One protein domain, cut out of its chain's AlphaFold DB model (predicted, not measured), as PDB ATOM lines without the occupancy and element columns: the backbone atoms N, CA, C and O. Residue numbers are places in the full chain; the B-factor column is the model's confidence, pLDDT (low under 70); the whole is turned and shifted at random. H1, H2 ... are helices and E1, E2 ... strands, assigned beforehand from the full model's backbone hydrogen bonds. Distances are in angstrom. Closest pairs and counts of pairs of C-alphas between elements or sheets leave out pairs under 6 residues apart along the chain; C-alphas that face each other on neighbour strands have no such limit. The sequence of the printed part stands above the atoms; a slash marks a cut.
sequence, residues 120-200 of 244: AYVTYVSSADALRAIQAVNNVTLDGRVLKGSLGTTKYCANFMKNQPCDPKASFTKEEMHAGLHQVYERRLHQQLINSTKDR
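AT A GLANCE: This is residues 120 to 200 of the 244 residues of an uncharacterized protein of Leptidea sinapis (UniProt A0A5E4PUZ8). A long helix, H3, runs along one side of a loose, elongated model, with the shorter H1 crossing near its later part at a steep angle and the small H2 just before its start. A long loop, residues 138 to 173, leaves H1, makes a small turn around Asp 143 at one end of the model, and returns to reach H2 at the other end. The printed part has 81 residues, with one named strand and three named helices in the order E1, H1, H2, H3; the class is mostly helix, though under half of the residues are in named elements. The radius of gyration of the C-alphas is 14.7 A, and the C-alphas span 42 by 27 by 20 A.

HOW THE PARTS SIT: H3, residues 181 to 198, and H1, residues 127 to 137, are close but not clearly touching; their closest C-alphas, those of Leu 131 and Leu 193, are 6.6 A apart. They run the same way at a steep tilt of 55 degrees. H2, residues 174 to 178, is also close to but not clearly touching H3, with the closest C-alphas, those of Glu 176 and His 182, 7.4 A apart. H1 and H2 are apart. E1, residues 120 to 123, pairs with no named strand; its closest C-alpha pair with H1 is Thr 123 and Ala 130, at 7.7 A, and it is apart from H2 and H3. In H1, H2 and H3 every O i to N i+4 pair is within hydrogen-bond range.

IN THESE COORDINATES: H3 is 25.7 A from first to last C-alpha, ending at C-alpha 198 (-33.584, -170.779, 28.560). H1 measures 15.4 A, H2 6.4 A and E1 9.9 A; E1 begins at C-alpha 120 (-18.454, -181.950, 9.975). Residues 141 to 142 pair with residues 145 to 146, antiparallel.

THE WHOLE: The C-alphas farthest apart, those of Asp 143 and Glu 175, are 44.1 A apart. The printed part has no cut. The link from H1 to H2 is long, with 36 residues; those from E1 to H1 and from H2 to H3 are tight. Mean pLDDT of the printed part is 75.9, with values under 70 at residues 155 to 157, 160, 166 to 171 and 196 to 200.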
ATOM      1  N   ALA A 120     -17.590-180.797  10.189       79.25
ATOM      2  CA  ALA A 120     -18.454-181.950   9.975       79.25
ATOM      3  C   ALA A 120     -19.918-181.517   9.916       79.25
ATOM      4  O   ALA A 120     -20.381-180.735  10.743       79.25
ATOM      5  N   TYR A 121     -20.644-182.063   8.948       82.44
ATOM      6  CA  TYR A 121     -22.086-181.943   8.819       82.44
ATOM      7  C   TYR A 121     -22.716-183.241   9.298       82.44
ATOM      8  O   TYR A 121     -22.365-184.318   8.819       82.44
ATOM      9  N   VAL A 122     -23.647-183.133  10.243       82.06
ATOM     10  CA  VAL A 122     -24.381-184.274  10.788       82.06
ATOM     11  C   VAL A 122     -25.854-184.095  10.458       82.06
ATOM     12  O   VAL A 122     -26.471-183.109  10.855       82.06
ATOM     13  N   THR A 123     -26.422-185.037   9.715       81.50
ATOM     14  CA  THR A 123     -27.843-185.048   9.361       81.50
ATOM     15  C   THR A 123     -28.565-186.022  10.271       81.50
ATOM     16  O   THR A 123     -28.301-187.216  10.196       81.50
ATOM     17  N   TYR A 124     -29.473-185.524  11.106       78.06
ATOM     18  CA  TYR A 124     -30.305-186.338  11.994       78.06
ATOM     19  C   TYR A 124     -31.628-186.716  11.328       78.06
ATOM     20  O   TYR A 124     -32.143-185.980  10.490       78.06
ATOM     21  N   VAL A 125     -32.207-187.840  11.758       78.00
ATOM     22  CA  VAL A 125     -33.545-188.286  11.323       78.00
ATOM     23  C   VAL A 125     -34.645-187.370  11.863       78.00
ATOM     24  O   VAL A 125     -35.638-187.120  11.188       78.00
ATOM     25  N   SER A 126     -34.471-186.869  13.087       74.12
ATOM     26  CA  SER A 126     -35.432-186.005  13.767       74.12
ATOM     27  C   SER A 126     -34.797-184.669  14.125       74.12
ATOM     28  O   SER A 126     -33.671-184.612  14.624       74.12
ATOM     29  N   SER A 127     -35.555-183.586  13.943       73.50
ATOM     30  CA  SER A 127     -35.154-182.254  14.399       73.50
ATOM     31  C   SER A 127     -34.968-182.201  15.920       73.50
ATOM     32  O   SER A 127     -34.079-181.503  16.396       73.50
ATOM     33  N   ALA A 128     -35.731-182.987  16.687       72.75
ATOM     34  CA  ALA A 128     -35.575-183.077  18.138       72.75
ATOM     35  C   ALA A 128     -34.211-183.665  18.546       72.75
ATOM     36  O   ALA A 128     -33.605-183.211  19.516       72.75
ATOM     37  N   ASP A 129     -33.699-184.639  17.790       74.56
ATOM     38  CA  ASP A 129     -32.387-185.247  18.046       74.56
ATOM     39  C   ASP A 129     -31.252-184.292  17.690       74.56
ATOM     40  O   ASP A 129     -30.309-184.141  18.468       74.56
ATOM     41  N   ALA A 130     -31.392-183.577  16.570       77.75
ATOM     42  CA  ALA A 130     -30.447-182.541  16.169       77.75
ATOM     43  C   ALA A 130     -30.312-181.448  17.238       77.75
ATOM     44  O   ALA A 130     -29.201-181.038  17.573       77.75
ATOM     45  N   LEU A 131     -31.436-181.007  17.807       78.00
ATOM     46  CA  LEU A 131     -31.458-179.998  18.866       78.00
ATOM     47  C   LEU A 131     -30.722-180.477  20.120       78.00
ATOM     48  O   LEU A 131     -29.871-179.755  20.640       78.00
ATOM     49  N   ARG A 132     -31.004-181.705  20.574       80.62
ATOM     50  CA  ARG A 132     -30.327-182.299  21.738       80.62
ATOM     51  C   ARG A 132     -28.825-182.423  21.517       80.62
ATOM     52  O   ARG A 132     -28.047-182.117  22.416       80.62
ATOM     53  N   ALA A 133     -28.415-182.833  20.321       80.56
ATOM     54  CA  ALA A 133     -27.008-182.949  19.982       80.56
ATOM     55  C   ALA A 133     -26.306-181.588  19.973       80.56
ATOM     56  O   ALA A 133     -25.245-181.457  20.573       80.56
ATOM     57  N   ILE A 134     -26.907-180.561  19.359       84.69
ATOM     58  CA  ILE A 134     -26.338-179.206  19.341       84.69
ATOM     59  C   ILE A 134     -26.192-178.665  20.756       84.69
ATOM     60  O   ILE A 134     -25.134-178.156  21.093       84.69
ATOM     61  N   GLN A 135     -27.204-178.822  21.607       80.06
ATOM     62  CA  GLN A 135     -27.110-178.407  23.007       80.06
ATOM     63  C   GLN A 135     -25.974-179.111  23.754       80.06
ATOM     64  O   GLN A 135     -25.311-178.490  24.578       80.06
ATOM     65  N   ALA A 136     -25.737-180.390  23.460       79.56
ATOM     66  CA  ALA A 136     -24.683-181.162  24.102       79.56
ATOM     67  C   ALA A 136     -23.274-180.796  23.613       79.56
ATOM     68  O   ALA A 136     -22.340-180.883  24.403       79.56
ATOM     69  N   VAL A 137     -23.104-180.417  22.340       82.19
ATOM     70  CA  VAL A 137     -21.780-180.145  21.739       82.19
ATOM     71  C   VAL A 137     -21.433-178.661  21.660       82.19
ATOM     72  O   VAL A 137     -20.263-178.313  21.513       82.19
ATOM     73  N   ASN A 138     -22.425-177.773  21.719       82.12
ATOM     74  CA  ASN A 138     -22.199-176.344  21.594       82.12
ATOM     75  C   ASN A 138     -21.456-175.827  22.826       82.12
ATOM     76  O   ASN A 138     -21.870-176.054  23.960       82.12
ATOM     77  N   ASN A 139     -20.355-175.122  22.580       80.94
ATOM     78  CA  ASN A 139     -19.452-174.595  23.593       80.94
ATOM     79  C   ASN A 139     -18.665-175.669  24.374       80.94
ATOM     80  O   ASN A 139     -18.075-175.355  25.407       80.94
ATOM     81  N   VAL A 140     -18.602-176.912  23.883       81.81
ATOM     82  CA  VAL A 140     -17.739-177.953  24.465       81.81
ATOM     83  C   VAL A 140     -16.310-177.790  23.970       81.81
ATOM     84  O   VAL A 140     -16.073-177.685  22.771       81.81
ATOM     85  N   THR A 141     -15.343-177.819  24.881       78.75
ATOM     86  CA  THR A 141     -13.920-177.767  24.533       78.75
ATOM     87  C   THR A 141     -13.380-179.174  24.275       78.75
ATOM     88  O   THR A 141     -13.392-180.006  25.176       78.75
ATOM     89  N   LEU A 142     -12.876-179.434  23.066       79.38
ATOM     90  CA  LEU A 142     -12.146-180.649  22.686       79.38
ATOM     91  C   LEU A 142     -10.745-180.278  22.197       79.38
ATOM     92  O   LEU A 142     -10.611-179.426  21.322       79.38
ATOM     93  N   ASP A 143      -9.703-180.898  22.756       78.06
ATOM     94  CA  ASP A 143      -8.293-180.624  22.409       78.06
ATOM     95  C   ASP A 143      -7.934-179.127  22.462       78.06
ATOM     96  O   ASP A 143      -7.224-178.585  21.613       78.06
ATOM     97  N   GLY A 144      -8.500-178.429  23.450       79.31
ATOM     98  CA  GLY A 144      -8.353-176.986  23.613       79.31
ATOM     99  C   GLY A 144      -9.208-176.147  22.659       79.31
ATOM    100  O   GLY A 144      -9.219-174.935  22.780       79.31
ATOM    101  N   ARG A 145      -9.972-176.733  21.736       75.38
ATOM    102  CA  ARG A 145     -10.817-175.999  20.783       75.38
ATOM    103  C   ARG A 145     -12.282-176.064  21.188       75.38
ATOM    104  O   ARG A 145     -12.804-177.137  21.466       75.38
ATOM    105  N   VAL A 146     -12.963-174.922  21.185       79.81
ATOM    106  CA  VAL A 146     -14.403-174.866  21.465       79.81
ATOM    107  C   VAL A 146     -15.176-175.294  20.221       79.81
ATOM    108  O   VAL A 146     -15.120-174.633  19.184       79.81
ATOM    109  N   LEU A 147     -15.911-176.394  20.329       81.31
ATOM    110  CA  LEU A 147     -16.867-176.817  19.324       81.31
ATOM    111  C   LEU A 147     -18.056-175.863  19.301       81.31
ATOM    112  O   LEU A 147     -18.621-175.495  20.335       81.31
ATOM    113  N   LYS A 148     -18.468-175.497  18.091       80.69
ATOM    114  CA  LYS A 148     -19.659-174.693  17.861       80.69
ATOM    115  C   LYS A 148     -20.568-175.440  16.902       80.69
ATOM    116  O   LYS A 148     -20.200-175.683  15.757       80.69
ATOM    117  N   GLY A 149     -21.728-175.843  17.406       82.00
ATOM    118  CA  GLY A 149     -22.765-176.498  16.622       82.00
ATOM    119  C   GLY A 149     -23.868-175.501  16.308       82.00
ATOM    120  O   GLY A 149     -24.376-174.840  17.211       82.00
ATOM    121  N   SER A 150     -24.255-175.399  15.042       82.62
ATOM    122  CA  SER A 150     -25.437-174.653  14.615       82.62
ATOM    123  C   SER A 150     -26.384-175.567  13.849       82.62
ATOM    124  O   SER A 150     -25.974-176.573  13.267       82.62
ATOM    125  N   LEU A 151     -27.671-175.220  13.860       79.25
ATOM    126  CA  LEU A 151     -28.630-175.843  12.960       79.25
ATOM    127  C   LEU A 151     -28.364-175.294  11.561       79.25
ATOM    128  O   LEU A 151     -28.387-174.085  11.356       79.25
ATOM    129  N   GLY A 152     -28.108-176.185  10.613       73.88
ATOM    130  CA  GLY A 152     -28.089-175.853   9.196       73.88
ATOM    131  C   GLY A 152     -29.269-176.518   8.512       73.88
ATOM    132  O   GLY A 152     -29.532-177.699   8.753       73.88
ATOM    133  N   THR A 153     -29.973-175.784   7.653       71.75
ATOM    134  CA  THR A 153     -30.857-176.411   6.669       71.75
ATOM    135  C   THR A 153     -30.093-176.569   5.361       71.75
ATOM    136  O   THR A 153     -29.225-175.765   5.022       71.75
ATOM    137  N   THR A 154     -30.333-177.657   4.635       71.88
ATOM    138  CA  THR A 154     -29.711-177.837   3.325       71.88
ATOM    139  C   THR A 154     -30.564-177.146   2.273       71.88
ATOM    140  O   THR A 154     -31.777-177.336   2.220       71.88
ATOM    141  N   LYS A 155     -29.918-176.400   1.370       65.50
ATOM    142  CA  LYS A 155     -30.578-175.768   0.212       65.50
ATOM    143  C   LYS A 155     -31.333-176.778  -0.663       65.50
ATOM    144  O   LYS A 155     -32.304-176.423  -1.323       65.50
ATOM    145  N   TYR A 156     -30.889-178.035  -0.663       69.25
ATOM    146  CA  TYR A 156     -31.504-179.118  -1.420       69.25
ATOM    147  C   TYR A 156     -32.081-180.176  -0.479       69.25
ATOM    148  O   TYR A 156     -31.422-180.609   0.468       69.25
ATOM    149  N   CYS A 157     -33.306-180.614  -0.770       65.88
ATOM    150  CA  CYS A 157     -33.923-181.756  -0.106       65.88
ATOM    151  C   CYS A 157     -33.161-183.038  -0.490       65.88
ATOM    152  O   CYS A 157     -33.006-183.353  -1.672       65.88
ATOM    153  N   ALA A 158     -32.700-183.806   0.500       72.88
ATOM    154  CA  ALA A 158     -31.984-185.060   0.255       72.88
ATOM    155  C   ALA A 158     -32.856-186.104  -0.470       72.88
ATOM    156  O   ALA A 158     -32.341-186.886  -1.271       72.88
ATOM    157  N   ASN A 159     -34.172-186.094  -0.227       74.50
ATOM    158  CA  ASN A 159     -35.133-186.955  -0.919       74.50
ATOM    159  C   ASN A 159     -35.290-186.552  -2.387       74.50
ATOM    160  O   ASN A 159     -35.300-187.428  -3.247       74.50
ATOM    161  N   PHE A 160     -35.299-185.251  -2.692       69.31
ATOM    162  CA  PHE A 160     -35.360-184.755  -4.069       69.31
ATOM    163  C   PHE A 160     -34.164-185.236  -4.898       69.31
ATOM    164  O   PHE A 160     -34.347-185.754  -5.995       69.31
ATOM    165  N   MET A 161     -32.950-185.183  -4.336       77.75
ATOM    166  CA  MET A 161     -31.744-185.726  -4.984       77.75
ATOM    167  C   MET A 161     -31.833-187.238  -5.263       77.75
ATOM    168  O   MET A 161     -31.104-187.756  -6.104       77.75
ATOM    169  N   LYS A 162     -32.717-187.952  -4.557       76.75
ATOM    170  CA  LYS A 162     -32.965-189.395  -4.690       76.75
ATOM    171  C   LYS A 162     -34.267-189.710  -5.439       76.75
ATOM    172  O   LYS A 162     -34.707-190.857  -5.411       76.75
ATOM    173  N   ASN A 163     -34.894-188.720  -6.080       75.50
ATOM    174  CA  ASN A 163     -36.205-188.839  -6.734       75.50
ATOM    175  C   ASN A 163     -37.323-189.358  -5.802       75.50
ATOM    176  O   ASN A 163     -38.228-190.064  -6.238       75.50
ATOM    177  N   GLN A 164     -37.250-189.039  -4.510       79.00
ATOM    178  CA  GLN A 164     -38.262-189.368  -3.506       79.00
ATOM    179  C   GLN A 164     -39.067-188.114  -3.122       79.00
ATOM    180  O   GLN A 164     -38.516-187.009  -3.160       79.00
ATOM    181  N   PRO A 165     -40.349-188.257  -2.729       72.31
ATOM    182  CA  PRO A 165     -41.153-187.128  -2.268       72.31
ATOM    183  C   PRO A 165     -40.533-186.488  -1.015       72.31
ATOM    184  O   PRO A 165     -40.008-187.183  -0.138       72.31
ATOM    185  N   CYS A 166     -40.567-185.154  -0.960       66.62
ATOM    186  CA  CYS A 166     -40.079-184.364   0.170       66.62
ATOM    187  C   CYS A 166     -41.208-184.068   1.159       66.62
ATOM    188  O   CYS A 166     -42.371-183.948   0.773       66.62
ATOM    189  N   ASP A 167     -40.849-183.904   2.431       68.94
ATOM    190  CA  ASP A 167     -41.801-183.523   3.466       68.94
ATOM    191  C   ASP A 167     -42.268-182.068   3.287       68.94
ATOM    192  O   ASP A 167     -41.439-181.153   3.311       68.94
ATOM    193  N   PRO A 168     -43.587-181.810   3.216       65.44
ATOM    194  CA  PRO A 168     -44.130-180.492   2.879       65.44
ATOM    195  C   PRO A 168     -43.887-179.427   3.959       65.44
ATOM    196  O   PRO A 168     -44.024-178.239   3.700       65.44
ATOM    197  N   LYS A 169     -43.531-179.830   5.185       65.31
ATOM    198  CA  LYS A 169     -43.268-178.907   6.306       65.31
ATOM    199  C   LYS A 169     -41.857-178.314   6.291       65.31
ATOM    200  O   LYS A 169     -41.608-177.356   7.016       65.31
ATOM    201  N   ALA A 170     -40.945-178.912   5.527       63.78
ATOM    202  CA  ALA A 170     -39.533-178.534   5.479       63.78
ATOM    203  C   ALA A 170     -39.000-178.387   4.041       63.78
ATOM    204  O   ALA A 170     -37.813-178.121   3.853       63.78
ATOM    205  N   SER A 171     -39.854-178.555   3.026       67.31
ATOM    206  CA  SER A 171     -39.534-178.284   1.627       67.31
ATOM    207  C   SER A 171     -40.107-176.935   1.207       67.31
ATOM    208  O   SER A 171     -41.312-176.731   1.314       67.31
ATOM    209  N   PHE A 172     -39.261-176.055   0.681       72.94
ATOM    210  CA  PHE A 172     -39.685-174.794   0.077       72.94
ATOM    211  C   PHE A 172     -39.550-174.887  -1.438       72.94
ATOM    212  O   PHE A 172     -38.555-175.409  -1.953       72.94
ATOM    213  N   THR A 173     -40.540-174.375  -2.154       75.75
ATOM    214  CA  THR A 173     -40.461-174.170  -3.601       75.75
ATOM    215  C   THR A 173     -39.420-173.102  -3.936       75.75
ATOM    216  O   THR A 173     -38.940-172.355  -3.074       75.75
ATOM    217  N   LYS A 174     -39.044-173.016  -5.216       73.56
ATOM    218  CA  LYS A 174     -38.092-172.008  -5.693       73.56
ATOM    219  C   LYS A 174     -38.598-170.607  -5.358       73.56
ATOM    220  O   LYS A 174     -37.833-169.771  -4.894       73.56
ATOM    221  N   GLU A 175     -39.874-170.358  -5.577       74.56
ATOM    222  CA  GLU A 175     -40.525-169.071  -5.380       74.56
ATOM    223  C   GLU A 175     -40.513-168.689  -3.893       74.56
ATOM    224  O   GLU A 175     -40.129-167.575  -3.542       74.56
ATOM    225  N   GLU A 176     -40.802-169.643  -3.005       75.94
ATOM    226  CA  GLU A 176     -40.751-169.448  -1.552       75.94
ATOM    227  C   GLU A 176     -39.325-169.219  -1.028       75.94
ATOM    228  O   GLU A 176     -39.103-168.418  -0.115       75.94
ATOM    229  N   MET A 177     -38.336-169.883  -1.633       79.00
ATOM    230  CA  MET A 177     -36.922-169.643  -1.347       79.00
ATOM    231  C   MET A 177     -36.525-168.201  -1.681       79.00
ATOM    232  O   MET A 177     -35.938-167.533  -0.831       79.00
ATOM    233  N   HIS A 178     -36.890-167.696  -2.866       76.44
ATOM    234  CA  HIS A 178     -36.615-166.305  -3.260       76.44
ATOM    235  C   HIS A 178     -37.406-165.297  -2.416       76.44
ATOM    236  O   HIS A 178     -36.918-164.201  -2.160       76.44
ATOM    237  N   ALA A 179     -38.587-165.682  -1.925       81.75
ATOM    238  CA  ALA A 179     -39.375-164.891  -0.982       81.75
ATOM    239  C   ALA A 179     -38.793-164.865   0.450       81.75
ATOM    240  O   ALA A 179     -39.332-164.183   1.318       81.75
ATOM    241  N   GLY A 180     -37.708-165.602   0.726       82.12
ATOM    242  CA  GLY A 180     -37.041-165.607   2.032       82.12
ATOM    243  C   GLY A 180     -37.733-166.457   3.106       82.12
ATOM    244  O   GLY A 180     -37.353-166.386   4.275       82.12
ATOM    245  N   LEU A 181     -38.707-167.301   2.743       80.50
ATOM    246  CA  LEU A 181     -39.417-168.170   3.699       80.50
ATOM    247  C   LEU A 181     -38.478-169.159   4.402       80.50
ATOM    248  O   LEU A 181     -38.652-169.433   5.589       80.50
ATOM    249  N   HIS A 182     -37.436-169.626   3.711       77.00
ATOM    250  CA  HIS A 182     -36.395-170.465   4.307       77.00
ATOM    251  C   HIS A 182     -35.670-169.759   5.459       77.00
ATOM    252  O   HIS A 182     -35.464-170.364   6.504       77.00
ATOM    253  N   GLN A 183     -35.378-168.460   5.332       82.50
ATOM    254  CA  GLN A 183     -34.738-167.685   6.400       82.50
ATOM    255  C   GLN A 183     -35.663-167.535   7.608       82.50
ATOM    256  O   GLN A 183     -35.219-167.575   8.756       82.50
ATOM    257  N   VAL A 184     -36.969-167.374   7.368       83.94
ATOM    258  CA  VAL A 184     -37.980-167.336   8.435       83.94
ATOM    259  C   VAL A 184     -38.043-168.681   9.156       83.94
ATOM    260  O   VAL A 184     -38.101-168.719  10.387       83.94
ATOM    261  N   TYR A 185     -37.991-169.782   8.409       80.25
ATOM    262  CA  TYR A 185     -37.967-171.128   8.966       80.25
ATOM    263  C   TYR A 185     -36.697-171.394   9.786       80.25
ATOM    264  O   TYR A 185     -36.792-171.835  10.931       80.25
ATOM    265  N   GLU A 186     -35.524-171.034   9.265       78.75
ATOM    266  CA  GLU A 186     -34.248-171.127   9.981       78.75
ATOM    267  C   GLU A 186     -34.248-170.293  11.263       78.75
ATOM    268  O   GLU A 186     -33.893-170.787  12.334       78.75
ATOM    269  N   ARG A 187     -34.733-169.048  11.195       82.19
ATOM    270  CA  ARG A 187     -34.865-168.180  12.371       82.19
ATOM    271  C   ARG A 187     -35.809-168.780  13.408       82.19
ATOM    272  O   ARG A 187     -35.523-168.722  14.602       82.19
ATOM    273  N   ARG A 188     -36.922-169.374  12.971       83.19
ATOM    274  CA  ARG A 188     -37.878-170.042  13.861       83.19
ATOM    275  C   ARG A 188     -37.245-171.240  14.564       83.19
ATOM    276  O   ARG A 188     -37.439-171.392  15.768       83.19
ATOM    277  N   LEU A 189     -36.462-172.045  13.849       77.00
ATOM    278  CA  LEU A 189     -35.703-173.157  14.429       77.00
ATOM    279  C   LEU A 189     -34.647-172.665  15.430       77.00
ATOM    280  O   LEU A 189     -34.536-173.204  16.529       77.00
ATOM    281  N   HIS A 190     -33.920-171.593  15.100       77.62
ATOM    282  CA  HIS A 190     -32.971-170.961  16.020       77.62
ATOM    283  C   HIS A 190     -33.653-170.430  17.287       77.62
ATOM    284  O   HIS A 190     -33.148-170.627  18.390       77.62
ATOM    285  N   GLN A 191     -34.826-169.807  17.168       82.00
ATOM    286  CA  GLN A 191     -35.570-169.332  18.333       82.00
ATOM    287  C   GLN A 191     -36.017-170.491  19.233       82.00
ATOM    288  O   GLN A 191     -35.968-170.374  20.456       82.00
ATOM    289  N   GLN A 192     -36.413-171.623  18.645       78.12
ATOM    290  CA  GLN A 192     -36.745-172.832  19.401       78.12
ATOM    291  C   GLN A 192     -35.531-173.377  20.162       78.12
ATOM    292  O   GLN A 192     -35.676-173.758  21.324       78.12
ATOM    293  N   LEU A 193     -34.336-173.352  19.559       71.75
ATOM    294  CA  LEU A 193     -33.082-173.708  20.234       71.75
ATOM    295  C   LEU A 193     -32.819-172.795  21.444       71.75
ATOM    296  O   LEU A 193     -32.533-173.282  22.540       71.75
ATOM    297  N   ILE A 194     -32.949-171.477  21.262       76.88
ATOM    298  CA  ILE A 194     -32.701-170.482  22.316       76.88
ATOM    299  C   ILE A 194     -33.704-170.648  23.465       76.88
ATOM    300  O   ILE A 194     -33.299-170.711  24.625       76.88
ATOM    301  N   ASN A 195     -34.997-170.790  23.158       76.81
ATOM    302  CA  ASN A 195     -36.040-170.974  24.170       76.81
ATOM    303  C   ASN A 195     -35.834-172.269  24.966       76.81
ATOM    304  O   ASN A 195     -35.831-172.238  26.192       76.81
ATOM    305  N   SER A 196     -35.532-173.376  24.278       66.81
ATOM    306  CA  SER A 196     -35.262-174.671  24.921       66.81
ATOM    307  C   SER A 196     -34.040-174.634  25.848       66.81
ATOM    308  O   SER A 196     -33.950-175.413  26.793       66.81
ATOM    309  N   THR A 197     -33.088-173.738  25.577       65.06
ATOM    310  CA  THR A 197     -31.905-173.530  26.424       65.06
ATOM    311  C   THR A 197     -32.242-172.661  27.642       65.06
ATOM    312  O   THR A 197     -31.724-172.897  28.729       65.06
ATOM    313  N   LYS A 198     -33.152-171.688  27.489       63.75
ATOM    314  CA  LYS A 198     -33.584-170.779  28.560       63.75
ATOM    315  C   LYS A 198     -34.418-171.484  29.635       63.75
ATOM    316  O   LYS A 198     -34.210-171.226  30.816       63.75
ATOM    317  N   ASP A 199     -35.280-172.422  29.246       58.12
ATOM    318  CA  ASP A 199     -36.126-173.178  30.184       58.12
ATOM    319  C   ASP A 199     -35.328-174.131  31.097       58.12
ATOM    320  O   ASP A 199     -35.830-174.586  32.119       58.12
ATOM    321  N   ARG A 200     -34.061-174.417  30.763       57.84
ATOM    322  CA  ARG A 200     -33.153-175.257  31.566       57.84
ATOM    323  C   ARG A 200     -32.327-174.473  32.591       57.84
ATOM    324  O   ARG A 200     -31.747-175.093  33.472       57.84
TER     325      ARG A 200